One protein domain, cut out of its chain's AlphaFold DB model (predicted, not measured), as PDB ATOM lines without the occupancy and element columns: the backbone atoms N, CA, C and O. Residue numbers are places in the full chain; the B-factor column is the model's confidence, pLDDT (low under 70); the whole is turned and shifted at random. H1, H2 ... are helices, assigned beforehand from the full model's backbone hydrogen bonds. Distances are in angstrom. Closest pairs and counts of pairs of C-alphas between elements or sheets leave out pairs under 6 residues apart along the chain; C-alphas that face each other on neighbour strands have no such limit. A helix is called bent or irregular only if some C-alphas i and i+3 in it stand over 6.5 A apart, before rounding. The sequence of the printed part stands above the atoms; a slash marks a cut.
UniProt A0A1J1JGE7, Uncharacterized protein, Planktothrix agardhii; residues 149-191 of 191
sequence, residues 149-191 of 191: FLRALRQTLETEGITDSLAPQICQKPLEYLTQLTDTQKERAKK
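What this domain is: This is residues 149 to 191 of the 191 residues of an uncharacterized protein of Planktothrix agardhii (UniProt A0A1J1JGE7). The model is an open, shallow U made of three helices in a row along the chain: the long helix H2 is the base, and H1 at one end and H3 at the other turn to the same side of it as two separate arms. No helix packs on another, and the space between the arms is empty. The printed part has 43 residues with three named helices, in the order H1, H2, H3, and no named strand; the class is all helix. The whole is extended, with a radius of gyration of the C-alphas of 14.7 A, and the C-alphas span 42 by 19 by 9 A.

Where its parts are: H1 holds residues 149 to 159, from Phe 149, with its C-alpha at (140.857, 160.298, 116.688), to Thr 159, and measures 15.2 A from first to last C-alpha. H2 holds residues 166 to 180, from Leu 166, with its C-alpha at (130.292, 150.212, 114.499), to Gln 180, and measures 21.1 A. With 15 residues it is the longest helix. H2 is irregular: C-alphas 170 and 173 are 7.0 A apart, against about 5 A in a regular helix. H3 holds residues 183 to 189 and ends at Ala 189, with its C-alpha at (120.559, 170.621, 126.989).

How they stand to each other: H1 touches no helix. A short link of six residues, 160 to 165, joins it to H2, and the two helices are apart. H2 and H3 are joined by a tight link of two residues, Leu 181 and Thr 182. They too are apart, but only just: their closest C-alphas are 8.5 A apart. H1 and H3 are apart. Residues 167 to 177, which belong to H2, stand free. Residues 179 to 185, of which 183 to 185 belong to H3, also stand free. In H1 and H3 every O i to N i+4 pair is within hydrogen-bond range; in H2, 9 of 11 are.

The domain as a whole: The two C-alphas farthest apart are those of Thr 159 and Thr 184, at 41.7 A. The first and last printed C-alphas, of Phe 149 and Lys 191, are 27.3 A apart. Lys 191 is the chain's last residue. The printed part has no cut, and neither of its two links is long. The mean pLDDT of the printed part is 72.1; that of H1 is 87, of H2 64 and of H3 71. Confidence is under 70 at 18 residues, namely residues 163 to 175, residue 186 and residues 188 to 191.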
ATOM      1  N   PHE A 149     141.157 161.683 116.329       86.81
ATOM      2  CA  PHE A 149     140.857 160.298 116.688       86.81
ATOM      3  C   PHE A 149     139.705 159.730 115.859       86.81
ATOM      4  O   PHE A 149     139.863 158.676 115.254       86.81
ATOM      5  N   LEU A 150     138.569 160.430 115.786       86.25
ATOM      6  CA  LEU A 150     137.399 159.962 115.035       86.25
ATOM      7  C   LEU A 150     137.702 159.801 113.542       86.25
ATOM      8  O   LEU A 150     137.255 158.831 112.933       86.25
ATOM      9  N   ARG A 151     138.498 160.705 112.960       85.06
ATOM     10  CA  ARG A 151     138.964 160.586 111.574       85.06
ATOM     11  C   ARG A 151     139.835 159.344 111.382       85.06
ATOM     12  O   ARG A 151     139.587 158.583 110.454       85.06
ATOM     13  N   ALA A 152     140.823 159.138 112.256       87.69
ATOM     14  CA  ALA A 152     141.714 157.980 112.192       87.69
ATOM     15  C   ALA A 152     140.947 156.663 112.390       87.69
ATOM     16  O   ALA A 152     141.161 155.710 111.644       87.69
ATOM     17  N   LEU A 153     140.015 156.628 113.346       88.56
ATOM     18  CA  LEU A 153     139.115 155.503 113.578       88.56
ATOM     19  C   LEU A 153     138.303 155.205 112.316       88.56
ATOM     20  O   LEU A 153     138.392 154.096 111.804       88.56
ATOM     21  N   ARG A 154     137.577 156.191 111.772       85.50
ATOM     22  CA  ARG A 154     136.746 156.003 110.572       85.50
ATOM     23  C   ARG A 154     137.559 155.469 109.394       85.50
ATOM     24  O   ARG A 154     137.178 154.467 108.806       85.50
ATOM     25  N   GLN A 155     138.707 156.085 109.109       86.50
ATOM     26  CA  GLN A 155     139.592 155.646 108.030       86.50
ATOM     27  C   GLN A 155     140.088 154.206 108.236       86.50
ATOM     28  O   GLN A 155     140.147 153.428 107.285       86.50
ATOM     29  N   THR A 156     140.443 153.841 109.472       89.12
ATOM     30  CA  THR A 156     140.902 152.481 109.794       89.12
ATOM     31  C   THR A 156     139.781 151.468 109.571       89.12
ATOM     32  O   THR A 156     140.007 150.437 108.950       89.12
ATOM     33  N   LEU A 157     138.563 151.777 110.019       86.69
ATOM     34  CA  LEU A 157     137.396 150.910 109.848       86.69
ATOM     35  C   LEU A 157     137.038 150.707 108.374       86.69
ATOM     36  O   LEU A 157     136.845 149.572 107.956       86.69
ATOM     37  N   GLU A 158     137.020 151.784 107.584       84.75
ATOM     38  CA  GLU A 158     136.809 151.721 106.132       84.75
ATOM     39  C   GLU A 158     137.877 150.848 105.450       84.75
ATOM     40  O   GLU A 158     137.549 149.995 104.631       84.75
ATOM     41  N   THR A 159     139.150 151.010 105.834       85.25
ATOM     42  CA  THR A 159     140.275 150.237 105.272       85.25
ATOM     43  C   THR A 159     140.175 148.746 105.597       85.25
ATOM     44  O   THR A 159     140.510 147.910 104.763       85.25
ATOM     45  N   GLU A 160     139.706 148.399 106.796       84.88
ATOM     46  CA  GLU A 160     139.498 147.007 107.211       84.88
ATOM     47  C   GLU A 160     138.138 146.445 106.737       84.88
ATOM     48  O   GLU A 160     137.788 145.317 107.079       84.88
ATOM     49  N   GLY A 161     137.359 147.210 105.956       84.06
ATOM     50  CA  GLY A 161     136.055 146.790 105.431       84.06
ATOM     51  C   GLY A 161     134.957 146.683 106.495       84.06
ATOM     52  O   GLY A 161     133.960 145.993 106.295       84.06
ATOM     53  N   ILE A 162     135.129 147.343 107.640       80.62
ATOM     54  CA  ILE A 162     134.204 147.295 108.772       80.62
ATOM     55  C   ILE A 162     133.248 148.493 108.691       80.62
ATOM     56  O   ILE A 162     133.386 149.477 109.419       80.62
ATOM     57  N   THR A 163     132.279 148.430 107.779       67.25
ATOM     58  CA  THR A 163     131.342 149.540 107.517       67.25
ATOM     59  C   THR A 163     130.036 149.436 108.305       67.25
ATOM     60  O   THR A 163     129.475 150.459 108.696       67.25
ATOM     61  N   ASP A 164     129.585 148.216 108.614       60.06
ATOM     62  CA  ASP A 164     128.178 147.989 108.988       60.06
ATOM     63  C   ASP A 164     127.940 147.761 110.493       60.06
ATOM     64  O   ASP A 164     126.800 147.795 110.952       60.06
ATOM     65  N   SER A 165     128.989 147.555 111.301       55.62
ATOM     66  CA  SER A 165     128.837 147.123 112.704       55.62
ATOM     67  C   SER A 165     129.114 148.193 113.768       55.62
ATOM     68  O   SER A 165     128.635 148.058 114.893       55.62
ATOM     69  N   LEU A 166     129.844 149.273 113.458       56.22
ATOM     70  CA  LEU A 166     130.292 150.212 114.499       56.22
ATOM     71  C   LEU A 166     129.311 151.323 114.828       56.22
ATOM     72  O   LEU A 166     129.138 151.624 116.006       56.22
ATOM     73  N   ALA A 167     128.669 151.937 113.834       54.28
ATOM     74  CA  ALA A 167     127.702 152.997 114.109       54.28
ATOM     75  C   ALA A 167     126.521 152.485 114.956       54.28
ATOM     76  O   ALA A 167     126.223 153.123 115.966       54.28
ATOM     77  N   PRO A 168     125.912 151.316 114.664       55.16
ATOM     78  CA  PRO A 168     124.831 150.800 115.493       55.16
ATOM     79  C   PRO A 168     125.287 150.481 116.915       55.16
ATOM     80  O   PRO A 168     124.571 150.827 117.838       55.16
ATOM     81  N   GLN A 169     126.472 149.885 117.111       56.38
ATOM     82  CA  GLN A 169     126.928 149.401 118.424       56.38
ATOM     83  C   GLN A 169     127.569 150.485 119.307       56.38
ATOM     84  O   GLN A 169     127.311 150.533 120.509       56.38
ATOM     85  N   ILE A 170     128.385 151.382 118.737       56.16
ATOM     86  CA  ILE A 170     129.010 152.495 119.477       56.16
ATOM     87  C   ILE A 170     127.973 153.569 119.784       56.16
ATOM     88  O   ILE A 170     127.945 154.110 120.891       56.16
ATOM     89  N   CYS A 171     127.116 153.888 118.812       57.66
ATOM     90  CA  CYS A 171     126.088 154.895 119.006       57.66
ATOM     91  C   CYS A 171     124.827 154.322 119.648       57.66
ATOM     92  O   CYS A 171     123.981 155.130 120.004       57.66
ATOM     93  N   GLN A 172     124.713 153.004 119.882       59.47
ATOM     94  CA  GLN A 172     123.514 152.402 120.477       59.47
ATOM     95  C   GLN A 172     123.160 153.035 121.815       59.47
ATOM     96  O   GLN A 172     122.088 153.601 121.960       59.47
ATOM     97  N   LYS A 173     124.089 152.998 122.777       61.06
ATOM     98  CA  LYS A 173     123.846 153.505 124.135       61.06
ATOM     99  C   LYS A 173     123.631 155.024 124.160       61.06
ATOM    100  O   LYS A 173     122.702 155.469 124.830       61.06
ATOM    101  N   PRO A 174     124.423 155.840 123.433       62.50
ATOM    102  CA  PRO A 174     124.121 157.259 123.265       62.50
ATOM    103  C   PRO A 174     122.772 157.536 122.583       62.50
ATOM    104  O   PRO A 174     122.068 158.442 123.017       62.50
ATOM    105  N   LEU A 175     122.382 156.778 121.549       64.06
ATOM    106  CA  LEU A 175     121.072 156.924 120.901       64.06
ATOM    107  C   LEU A 175     119.942 156.529 121.848       64.06
ATOM    108  O   LEU A 175     118.988 157.283 121.981       64.06
ATOM    109  N   GLU A 176     120.046 155.378 122.510       72.69
ATOM    110  CA  GLU A 176     119.080 154.905 123.504       72.69
ATOM    111  C   GLU A 176     118.879 155.977 124.574       72.69
ATOM    112  O   GLU A 176     117.751 156.401 124.813       72.69
ATOM    113  N   TYR A 177     119.972 156.522 125.111       73.94
ATOM    114  CA  TYR A 177     119.926 157.654 126.028       73.94
ATOM    115  C   TYR A 177     119.176 158.858 125.435       73.94
ATOM    116  O   TYR A 177     118.226 159.337 126.045       73.94
ATOM    117  N   LEU A 178     119.537 159.320 124.231       70.19
ATOM    118  CA  LEU A 178     118.901 160.476 123.582       70.19
ATOM    119  C   LEU A 178     117.408 160.260 123.277       70.19
ATOM    120  O   LEU A 178     116.613 161.195 123.397       70.19
ATOM    121  N   THR A 179     117.020 159.046 122.889       74.44
ATOM    122  CA  THR A 179     115.623 158.679 122.598       74.44
ATOM    123  C   THR A 179     114.765 158.580 123.856       74.44
ATOM    124  O   THR A 179     113.568 158.845 123.786       74.44
ATOM    125  N   GLN A 180     115.369 158.276 125.007       81.88
ATOM    126  CA  GLN A 180     114.693 158.195 126.304       81.88
ATOM    127  C   GLN A 180     114.576 159.546 127.028       81.88
ATOM    128  O   GLN A 180     113.885 159.632 128.043       81.88
ATOM    129  N   LEU A 181     115.217 160.611 126.529       81.19
ATOM    130  CA  LEU A 181     115.098 161.942 127.128       81.19
ATOM    131  C   LEU A 181     113.686 162.514 126.941       81.19
ATOM    132  O   LEU A 181     113.169 162.584 125.820       81.19
ATOM    133  N   THR A 182     113.103 163.011 128.031       82.06
ATOM    134  CA  THR A 182     111.848 163.773 127.998       82.06
ATOM    135  C   THR A 182     112.062 165.167 127.404       82.06
ATOM    136  O   THR A 182     113.175 165.702 127.405       82.06
ATOM    137  N   ASP A 183     110.996 165.796 126.906       77.31
ATOM    138  CA  ASP A 183     111.083 167.110 126.250       77.31
ATOM    139  C   ASP A 183     111.667 168.196 127.170       77.31
ATOM    140  O   ASP A 183     112.460 169.031 126.739       77.31
ATOM    141  N   THR A 184     111.397 168.108 128.474       78.06
ATOM    142  CA  THR A 184     111.986 168.975 129.505       78.06
ATOM    143  C   THR A 184     113.500 168.796 129.659       78.06
ATOM    144  O   THR A 184     114.209 169.760 129.953       78.06
ATOM    145  N   GLN A 185     114.024 167.583 129.463       74.25
ATOM    146  CA  GLN A 185     115.465 167.312 129.508       74.25
ATOM    147  C   GLN A 185     116.165 167.765 128.220       74.25
ATOM    148  O   GLN A 185     117.278 168.286 128.283       74.25
ATOM    149  N   LYS A 186     115.495 167.633 127.068       69.88
ATOM    150  CA  LYS A 186     115.993 168.120 125.771       69.88
ATOM    151  C   LYS A 186     116.099 169.647 125.731       69.88
ATOM    152  O   LYS A 186     117.090 170.168 125.228       69.88
ATOM    153  N   GLU A 187     115.130 170.358 126.304       70.94
ATOM    154  CA  GLU A 187     115.155 171.825 126.437       70.94
ATOM    155  C   GLU A 187     116.308 172.320 127.327       70.94
ATOM    156  O   GLU A 187     116.962 173.311 127.010       70.94
ATOM    157  N   ARG A 188     116.629 171.599 128.411       68.38
ATOM    158  CA  ARG A 188     117.763 171.937 129.293       68.38
ATOM    159  C   ARG A 188     119.131 171.800 128.624       68.38
ATOM    160  O   ARG A 188     120.032 172.535 129.001       68.38
ATOM    161  N   ALA A 189     119.288 170.881 127.673       57.75
ATOM    162  CA  ALA A 189     120.559 170.621 126.989       57.75
ATOM    163  C   ALA A 189     120.844 171.573 125.808       57.75
ATOM    164  O   ALA A 189     121.949 171.560 125.273       57.75
ATOM    165  N   LYS A 190     119.853 172.370 125.378       56.22
ATOM    166  CA  LYS A 190     119.989 173.376 124.306       56.22
ATOM    167  C   LYS A 190     120.420 174.763 124.808       56.22
ATOM    168  O   LYS A 190     120.660 175.640 123.979       56.22
ATOM    169  N   LYS A 191     120.472 174.966 126.127       41.78
ATOM    170  CA  LYS A 191     121.035 176.156 126.780       41.78
ATOM    171  C   LYS A 191     122.499 175.928 127.120       41.78
ATOM    172  O   LYS A 191     123.253 176.916 127.018       41.78
TER     173      LYS A 191